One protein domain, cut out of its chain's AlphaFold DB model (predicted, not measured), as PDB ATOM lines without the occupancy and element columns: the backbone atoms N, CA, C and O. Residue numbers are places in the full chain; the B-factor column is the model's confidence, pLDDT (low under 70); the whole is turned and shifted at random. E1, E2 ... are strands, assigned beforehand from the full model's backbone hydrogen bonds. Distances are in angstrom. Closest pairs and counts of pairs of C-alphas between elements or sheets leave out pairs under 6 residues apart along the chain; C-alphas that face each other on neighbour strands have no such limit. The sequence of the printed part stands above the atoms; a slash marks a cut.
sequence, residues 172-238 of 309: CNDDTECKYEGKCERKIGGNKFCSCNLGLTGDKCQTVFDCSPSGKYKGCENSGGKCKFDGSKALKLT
ATOM      1  N   CYS A 172       7.862  38.608 -27.278       95.12
ATOM      2  CA  CYS A 172       9.234  38.205 -26.939       95.12
ATOM      3  C   CYS A 172      10.229  38.655 -28.019       95.12
ATOM      4  O   CYS A 172       9.843  38.834 -29.176       95.12
ATOM      5  N   ASN A 173      11.507  38.819 -27.678       94.06
ATOM      6  CA  ASN A 173      12.561  39.086 -28.661       94.06
ATOM      7  C   ASN A 173      13.300  37.806 -29.068       94.06
ATOM      8  O   ASN A 173      13.538  37.588 -30.267       94.06
ATOM      9  N   ASP A 174      13.592  36.951 -28.089       95.12
ATOM     10  CA  ASP A 174      14.263  35.660 -28.238       95.12
ATOM     11  C   ASP A 174      13.724  34.610 -27.248       95.12
ATOM     12  O   ASP A 174      12.865  34.897 -26.408       95.12
ATOM     13  N   ASP A 175      14.201  33.372 -27.395       95.00
ATOM     14  CA  ASP A 175      13.725  32.204 -26.647       95.00
ATOM     15  C   ASP A 175      14.006  32.297 -25.137       95.00
ATOM     16  O   ASP A 175      13.318  31.652 -24.351       95.00
ATOM     17  N   THR A 176      14.960  33.125 -24.690       94.75
ATOM     18  CA  THR A 176      15.321  33.230 -23.262       94.75
ATOM     19  C   THR A 176      14.243  33.912 -22.421       94.75
ATOM     20  O   THR A 176      14.148  33.690 -21.208       94.75
ATOM     21  N   GLU A 177      13.386  34.709 -23.060       95.44
ATOM     22  CA  GLU A 177      12.231  35.322 -22.411       95.44
ATOM     23  C   GLU A 177      11.112  34.310 -22.130       95.44
ATOM     24  O   GLU A 177      10.265  34.549 -21.266       95.44
ATOM     25  N   CYS A 178      11.098  33.183 -22.842       95.19
ATOM     26  CA  CYS A 178      10.093  32.144 -22.700       95.19
ATOM     27  C   CYS A 178      10.553  31.111 -21.656       95.19
ATOM     28  O   CYS A 178      11.606  30.488 -21.771       95.19
ATOM     29  N   LYS A 179       9.762  30.916 -20.599       92.81
ATOM     30  CA  LYS A 179      10.069  29.959 -19.528       92.81
ATOM     31  C   LYS A 179       9.874  28.515 -19.985       92.81
ATOM     32  O   LYS A 179       9.133  28.249 -20.929       92.81
ATOM     33  N   TYR A 180      10.535  27.599 -19.273       89.44
ATOM     34  CA  TYR A 180      10.439  26.147 -19.472       89.44
ATOM     35  C   TYR A 180      10.599  25.730 -20.941       89.44
ATOM     36  O   TYR A 180       9.788  24.970 -21.474       89.44
ATOM     37  N   GLU A 181      11.639  26.268 -21.586       87.81
ATOM     38  CA  GLU A 181      12.012  25.946 -22.970       87.81
ATOM     39  C   GLU A 181      10.928  26.301 -24.007       87.81
ATOM     40  O   GLU A 181      10.835  25.684 -25.068       87.81
ATOM     41  N   GLY A 182      10.084  27.298 -23.713       91.88
ATOM     42  CA  GLY A 182       9.186  27.876 -24.710       91.88
ATOM     43  C   GLY A 182       9.964  28.536 -25.857       91.88
ATOM     44  O   GLY A 182      11.077  29.022 -25.671       91.88
ATOM     45  N   LYS A 183       9.367  28.582 -27.054       96.06
ATOM     46  CA  LYS A 183      10.010  29.156 -28.252       96.06
ATOM     47  C   LYS A 183       9.428  30.513 -28.618       96.06
ATOM     48  O   LYS A 183       8.208  30.657 -28.719       96.06
ATOM     49  N   CYS A 184      10.280  31.496 -28.873       96.00
ATOM     50  CA  CYS A 184       9.887  32.826 -29.302       96.00
ATOM     51  C   CYS A 184       9.701  32.884 -30.822       96.00
ATOM     52  O   CYS A 184      10.631  33.099 -31.605       96.00
ATOM     53  N   GLU A 185       8.456  32.732 -31.263       94.25
ATOM     54  CA  GLU A 185       8.148  32.549 -32.678       94.25
ATOM     55  C   GLU A 185       7.496  33.780 -33.292       94.25
ATOM     56  O   GLU A 185       6.518  34.318 -32.766       94.25
ATOM     57  N   ARG A 186       7.974  34.176 -34.477       92.25
ATOM     58  CA  ARG A 186       7.315  35.196 -35.296       92.25
ATOM     59  C   ARG A 186       5.977  34.662 -35.801       92.25
ATOM     60  O   ARG A 186       5.928  33.646 -36.490       92.25
ATOM     61  N   LYS A 187       4.896  35.375 -35.498       88.00
ATOM     62  CA  LYS A 187       3.554  35.074 -36.005       88.00
ATOM     63  C   LYS A 187       3.194  36.013 -37.164       88.00
ATOM     64  O   LYS A 187       3.892  36.988 -37.457       88.00
ATOM     65  N   ILE A 188       2.092  35.701 -37.845       79.12
ATOM     66  CA  ILE A 188       1.532  36.535 -38.921       79.12
ATOM     67  C   ILE A 188       1.272  37.945 -38.363       79.12
ATOM     68  O   ILE A 188       0.666  38.086 -37.305       79.12
ATOM     69  N   GLY A 189       1.769  38.979 -39.047       74.00
ATOM     70  CA  GLY A 189       1.764  40.363 -38.548       74.00
ATOM     71  C   GLY A 189       3.093  40.831 -37.935       74.00
ATOM     72  O   GLY A 189       3.183  41.967 -37.483       74.00
ATOM     73  N   GLY A 190       4.132  39.989 -37.930       83.56
ATOM     74  CA  GLY A 190       5.523  40.388 -37.667       83.56
ATOM     75  C   GLY A 190       5.961  40.347 -36.200       83.56
ATOM     76  O   GLY A 190       7.156  40.202 -35.939       83.56
ATOM     77  N   ASN A 191       5.017  40.394 -35.257       91.38
ATOM     78  CA  ASN A 191       5.290  40.263 -33.824       91.38
ATOM     79  C   ASN A 191       5.683  38.823 -33.459       91.38
ATOM     80  O   ASN A 191       5.160  37.864 -34.041       91.38
ATOM     81  N   LYS A 192       6.582  38.670 -32.481       94.50
ATOM     82  CA  LYS A 192       6.933  37.364 -31.918       94.50
ATOM     83  C   LYS A 192       6.259  37.147 -30.567       94.50
ATOM     84  O   LYS A 192       6.160  38.081 -29.772       94.50
ATOM     85  N   PHE A 193       5.832  35.916 -30.312       95.19
ATOM     86  CA  PHE A 193       5.189  35.501 -29.065       95.19
ATOM     87  C   PHE A 193       5.739  34.144 -28.622       95.19
ATOM     88  O   PHE A 193       6.117  33.327 -29.469       95.19
ATOM     89  N   CYS A 194       5.757  33.893 -27.312       95.00
ATOM     90  CA  CYS A 194       6.174  32.597 -26.795       95.00
ATOM     91  C   CYS A 194       5.155  31.517 -27.168       95.00
ATOM     92  O   CYS A 194       3.948  31.668 -26.975       95.00
ATOM     93  N   SER A 195       5.661  30.415 -27.709       93.56
ATOM     94  CA  SER A 195       4.915  29.190 -27.970       93.56
ATOM     95  C   SER A 195       5.287  28.191 -26.887       93.56
ATOM     96  O   SER A 195       6.444  27.781 -26.780       93.56
ATOM     97  N   CYS A 196       4.312  27.876 -26.039       91.81
ATOM     98  CA  CYS A 196       4.530  27.111 -24.821       91.81
ATOM     99  C   CYS A 196       4.418  25.610 -25.058       91.81
ATOM    100  O   CYS A 196       3.610  25.156 -25.871       91.81
ATOM    101  N   ASN A 197       5.202  24.847 -24.298       88.69
ATOM    102  CA  ASN A 197       5.077  23.397 -24.250       88.69
ATOM    103  C   ASN A 197       3.724  22.981 -23.650       88.69
ATOM    104  O   ASN A 197       3.071  23.748 -22.935       88.69
ATOM    105  N   LEU A 198       3.289  21.756 -23.955       85.44
ATOM    106  CA  LEU A 198       2.028  21.217 -23.447       85.44
ATOM    107  C   LEU A 198       1.985  21.279 -21.913       85.44
ATOM    108  O   LEU A 198       2.945  20.924 -21.234       85.44
ATOM    109  N   GLY A 199       0.851  21.726 -21.373       84.56
ATOM    110  CA  GLY A 199       0.664  21.894 -19.930       84.56
ATOM    111  C   GLY A 199       1.186  23.219 -19.362       84.56
ATOM    112  O   GLY A 199       1.088  23.419 -18.153       84.56
ATOM    113  N   LEU A 200       1.684  24.136 -20.197       89.38
ATOM    114  CA  LEU A 200       2.071  25.491 -19.801       89.38
ATOM    115  C   LEU A 200       1.139  26.550 -20.405       89.38
ATOM    116  O   LEU A 200       0.631  26.402 -21.517       89.38
ATOM    117  N   THR A 201       0.940  27.639 -19.671       89.38
ATOM    118  CA  THR A 201       0.161  28.817 -20.065       89.38
ATOM    119  C   THR A 201       0.866  30.112 -19.640       89.38
ATOM    120  O   THR A 201       1.952  30.098 -19.055       89.38
ATOM    121  N   GLY A 202       0.245  31.249 -19.962       89.94
ATOM    122  CA  GLY A 202       0.807  32.581 -19.755       89.94
ATOM    123  C   GLY A 202       1.609  33.070 -20.960       89.94
ATOM    124  O   GLY A 202       2.056  32.284 -21.794       89.94
ATOM    125  N   ASP A 203       1.786  34.387 -21.056       92.25
ATOM    126  CA  ASP A 203       2.408  35.030 -22.222       92.25
ATOM    127  C   ASP A 203       3.887  34.657 -22.411       92.25
ATOM    128  O   ASP A 203       4.399  34.697 -23.529       92.25
ATOM    129  N   LYS A 204       4.561  34.258 -21.325       94.62
ATOM    130  CA  LYS A 204       5.963  33.817 -21.282       94.62
ATOM    131  C   LYS A 204       6.096  32.357 -20.843       94.62
ATOM    132  O   LYS A 204       7.166  31.952 -20.398       94.62
ATOM    133  N   CYS A 205       5.023  31.566 -20.940       92.94
ATOM    134  CA  CYS A 205       4.986  30.153 -20.539       92.94
ATOM    135  C   CYS A 205       5.306  29.895 -19.059       92.94
ATOM    136  O   CYS A 205       5.713  28.801 -18.689       92.94
ATOM    137  N   GLN A 206       5.157  30.903 -18.200       91.31
ATOM    138  CA  GLN A 206       5.554  30.854 -16.794       91.31
ATOM    139  C   GLN A 206       4.575  30.081 -15.900       91.31
ATOM    140  O   GLN A 206       4.925  29.727 -14.774       91.31
ATOM    141  N   THR A 207       3.352  29.839 -16.373       89.19
ATOM    142  CA  THR A 207       2.288  29.222 -15.582       89.19
ATOM    143  C   THR A 207       2.139  27.758 -15.959       89.19
ATOM    144  O   THR A 207       2.001  27.419 -17.127       89.19
ATOM    145  N   VAL A 208       2.108  26.874 -14.969       89.50
ATOM    146  CA  VAL A 208       1.774  25.462 -15.182       89.50
ATOM    147  C   VAL A 208       0.254  25.318 -15.149       89.50
ATOM    148  O   VAL A 208      -0.374  25.636 -14.137       89.50
ATOM    149  N   PHE A 209      -0.349  24.850 -16.242       87.19
ATOM    150  CA  PHE A 209      -1.804  24.794 -16.417       87.19
ATOM    151  C   PHE A 209      -2.493  24.037 -15.283       87.19
ATOM    152  O   PHE A 209      -3.461  24.535 -14.712       87.19
ATOM    153  N   ASP A 210      -1.960  22.876 -14.899       86.75
ATOM    154  CA  ASP A 210      -2.541  22.060 -13.832       86.75
ATOM    155  C   ASP A 210      -2.500  22.748 -12.460       86.75
ATOM    156  O   ASP A 210      -3.293  22.410 -11.589       86.75
ATOM    157  N   CYS A 211      -1.620  23.728 -12.267       85.69
ATOM    158  CA  CYS A 211      -1.511  24.518 -11.041       85.69
ATOM    159  C   CYS A 211      -2.366  25.797 -11.090       85.69
ATOM    160  O   CYS A 211      -2.522  26.482 -10.081       85.69
ATOM    161  N   SER A 212      -2.914  26.140 -12.261       84.94
ATOM    162  CA  SER A 212      -3.729  27.338 -12.461       84.94
ATOM    163  C   SER A 212      -5.116  27.215 -11.800       84.94
ATOM    164  O   SER A 212      -5.535  26.116 -11.425       84.94
ATOM    165  N   PRO A 213      -5.893  28.311 -11.679       83.69
ATOM    166  CA  PRO A 213      -7.234  28.285 -11.077       83.69
ATOM    167  C   PRO A 213      -8.246  27.346 -11.751       83.69
ATOM    168  O   PRO A 213      -9.292  27.060 -11.162       83.69
ATOM    169  N   SER A 214      -7.950  26.898 -12.971       82.38
ATOM    170  CA  SER A 214      -8.721  25.934 -13.763       82.38
ATOM    171  C   SER A 214      -8.046  24.559 -13.877       82.38
ATOM    172  O   SER A 214      -8.554  23.689 -14.578       82.38
ATOM    173  N   GLY A 215      -6.891  24.368 -13.242       85.06
ATOM    174  CA  GLY A 215      -6.082  23.159 -13.329       85.06
ATOM    175  C   GLY A 215      -6.447  22.087 -12.302       85.06
ATOM    176  O   GLY A 215      -7.133  22.342 -11.308       85.06
ATOM    177  N   LYS A 216      -5.940  20.868 -12.525       85.81
ATOM    178  CA  LYS A 216      -6.176  19.689 -11.671       85.81
ATOM    179  C   LYS A 216      -5.716  19.871 -10.218       85.81
ATOM    180  O   LYS A 216      -6.326  19.322  -9.306       85.81
ATOM    181  N   TYR A 217      -4.639  20.615 -10.005       85.31
ATOM    182  CA  TYR A 217      -4.008  20.850  -8.706       85.31
ATOM    183  C   TYR A 217      -4.285  22.259  -8.173       85.31
ATOM    184  O   TYR A 217      -3.482  22.808  -7.411       85.31
ATOM    185  N   LYS A 218      -5.428  22.853  -8.543       85.62
ATOM    186  CA  LYS A 218      -5.905  24.111  -7.965       85.62
ATOM    187  C   LYS A 218      -5.850  24.045  -6.432       85.62
ATOM    188  O   LYS A 218      -6.467  23.181  -5.820       85.62
ATOM    189  N   GLY A 219      -5.125  24.979  -5.816       81.19
ATOM    190  CA  GLY A 219      -4.984  25.064  -4.358       81.19
ATOM    191  C   GLY A 219      -3.822  24.261  -3.764       81.19
ATOM    192  O   GLY A 219      -3.632  24.326  -2.554       81.19
ATOM    193  N   CYS A 220      -3.014  23.570  -4.579       85.25
ATOM    194  CA  CYS A 220      -1.790  22.898  -4.120       85.25
ATOM    195  C   CYS A 220      -0.889  23.854  -3.321       85.25
ATOM    196  O   CYS A 220      -0.517  23.553  -2.188       85.25
ATOM    197  N   GLU A 221      -0.630  25.043  -3.862       83.81
ATOM    198  CA  GLU A 221       0.205  26.051  -3.198       83.81
ATOM    199  C   GLU A 221      -0.457  26.624  -1.941       83.81
ATOM    200  O   GLU A 221       0.197  26.770  -0.913       83.81
ATOM    201  N   ASN A 222      -1.779  26.825  -1.963       84.50
ATOM    202  CA  ASN A 222      -2.536  27.270  -0.786       84.50
ATOM    203  C   ASN A 222      -2.520  26.239   0.353       84.50
ATOM    204  O   ASN A 222      -2.702  26.600   1.511       84.50
ATOM    205  N   SER A 223      -2.303  24.960   0.033       84.81
ATOM    206  CA  SER A 223      -2.129  23.877   1.009       84.81
ATOM    207  C   SER A 223      -0.674  23.674   1.464       84.81
ATOM    208  O   SER A 223      -0.383  22.689   2.137       84.81
ATOM    209  N   GLY A 224       0.247  24.569   1.083       84.44
ATOM    210  CA  GLY A 224       1.674  24.486   1.420       84.44
ATOM    211  C   GLY A 224       2.507  23.591   0.492       84.44
ATOM    212  O   GLY A 224       3.684  23.353   0.758       84.44
ATOM    213  N   GLY A 225       1.926  23.083  -0.600       84.44
ATOM    214  CA  GLY A 225       2.641  22.302  -1.613       84.44
ATOM    215  C   GLY A 225       3.419  23.176  -2.603       84.44
ATOM    216  O   GLY A 225       3.124  24.354  -2.775       84.44
ATOM    217  N   LYS A 226       4.402  22.593  -3.304       84.38
ATOM    218  CA  LYS A 226       5.095  23.254  -4.428       84.38
ATOM    219  C   LYS A 226       4.655  22.629  -5.746       84.38
ATOM    220  O   LYS A 226       4.802  21.421  -5.937       84.38
ATOM    221  N   CYS A 227       4.144  23.451  -6.658       80.69
ATOM    222  CA  CYS A 227       3.744  23.012  -7.989       80.69
ATOM    223  C   CYS A 227       4.875  23.296  -8.987       80.69
ATOM    224  O   CYS A 227       5.343  24.428  -9.085       80.69
ATOM    225  N   LYS A 228       5.364  22.272  -9.697       80.12
ATOM    226  CA  LYS A 228       6.470  22.417 -10.661       80.12
ATOM    227  C   LYS A 228       6.167  21.710 -11.980       80.12
ATOM    228  O   LYS A 228       5.414  20.737 -12.016       80.12
ATOM    229  N   PHE A 229       6.776  22.209 -13.051       80.31
ATOM    230  CA  PHE A 229       6.758  21.590 -14.372       80.31
ATOM    231  C   PHE A 229       7.892  20.565 -14.485       80.31
ATOM    232  O   PHE A 229       9.050  20.938 -14.315       80.31
ATOM    233  N   ASP A 230       7.569  19.301 -14.772       75.75
ATOM    234  CA  ASP A 230       8.544  18.206 -14.912       75.75
ATOM    235  C   ASP A 230       8.611  17.688 -16.360       75.75
ATOM    236  O   ASP A 230       8.370  16.520 -16.655       75.75
ATOM    237  N   GLY A 231       8.796  18.599 -17.318       65.38
ATOM    238  CA  GLY A 231       9.086  18.272 -18.722       65.38
ATOM    239  C   GLY A 231       7.944  17.662 -19.549       65.38
ATOM    240  O   GLY A 231       8.035  17.655 -20.772       65.38
ATOM    241  N   SER A 232       6.857  17.167 -18.942       59.78
ATOM    242  CA  SER A 232       5.640  16.693 -19.645       59.78
ATOM    243  C   SER A 232       4.391  16.545 -18.759       59.78
ATOM    244  O   SER A 232       3.290  16.369 -19.285       59.78
ATOM    245  N   LYS A 233       4.523  16.562 -17.425       52.62
ATOM    246  CA  LYS A 233       3.407  16.437 -16.469       52.62
ATOM    247  C   LYS A 233       3.684  17.311 -15.247       52.62
ATOM    248  O   LYS A 233       4.813  17.355 -14.768       52.62
ATOM    249  N   ALA A 234       2.672  18.004 -14.728       44.47
ATOM    250  CA  ALA A 234       2.789  18.635 -13.419       44.47
ATOM    251  C   ALA A 234       2.745  17.538 -12.340       44.47
ATOM    252  O   ALA A 234       1.754  16.808 -12.226       44.47
ATOM    253  N   LEU A 235       3.820  17.400 -11.565       42.56
ATOM    254  CA  LEU A 235       3.887  16.507 -10.409       42.56
ATOM    255  C   LEU A 235       3.753  17.324  -9.120       42.56
ATOM    256  O   LEU A 235       4.327  18.404  -8.974       42.56
ATOM    257  N   LYS A 236       2.989  16.785  -8.167       37.59
ATOM    258  CA  LYS A 236       2.949  17.274  -6.787       37.59
ATOM    259  C   LYS A 236       4.270  16.875  -6.125       37.59
ATOM    260  O   LYS A 236       4.490  15.690  -5.900       37.59
ATOM    261  N   LEU A 237       5.137  17.836  -5.813       37.31
ATOM    262  CA  LEU A 237       6.288  17.586  -4.942       37.31
ATOM    263  C   LEU A 237       5.813  17.662  -3.489       37.31
ATOM    264  O   LEU A 237       5.378  18.715  -3.020       37.31
ATOM    265  N   THR A 238       5.837  16.518  -2.807       38.62
ATOM    266  CA  THR A 238       5.593  16.408  -1.366       38.62
ATOM    267  C   THR A 238       6.705  17.081  -0.563       38.62
ATOM    268  O   THR A 238       7.824  17.253  -1.045       38.62
TER     269      THR A 238
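This is residues 172 to 238 of the 309 residues of the protein "EGF-like domain-containing protein" of Araneus ventricosus (UniProt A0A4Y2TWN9). This rod has little regular structure: two small strand hairpins, E1 with E2 and E3 with E4, lie toward opposite ends, joined by a long looping stretch, residues 196 to 225. The printed part has 67 residues, with no named helix and strands E1, E2, E3, E4 in chain order; the class is all strand, though the strands hold only 16 residues. Each sheet is an antiparallel pair. The whole is only just loose, close to compact, with a radius of gyration of the C-alphas of 13.4 A and spans of 42 by 19 by 16 A.

E1, residues 183 to 186, and E2, residues 192 to 195, form an antiparallel hairpin at 143 degrees; N 195 and O 183, 2.8 A apart, are within hydrogen-bond range. Residues 200 to 201 pair briefly with 207 to 208, antiparallel. E3, residues 226 to 229, and E4, residues 234 to 237, form an antiparallel hairpin at 146 degrees, with no N and O pair within hydrogen-bond range; C-alphas 229 and 234 face each other at 5.0 A. E2 and E3 are apart.

E1 begins at C-alpha 183 (10.010, 29.156, -28.252) and is 9.7 A long; E2 is 9.3 A, E3 10.2 A. E4, 9.2 A, ends at C-alpha 237 (6.288, 17.586, -4.942).

The C-alphas farthest apart, of Gly 189 and Thr 238, are 44.4 A apart. The printed part has no cut. The link from E2 to E3 is long, 30 residues. Residues 231 to 238 have pLDDT under 70.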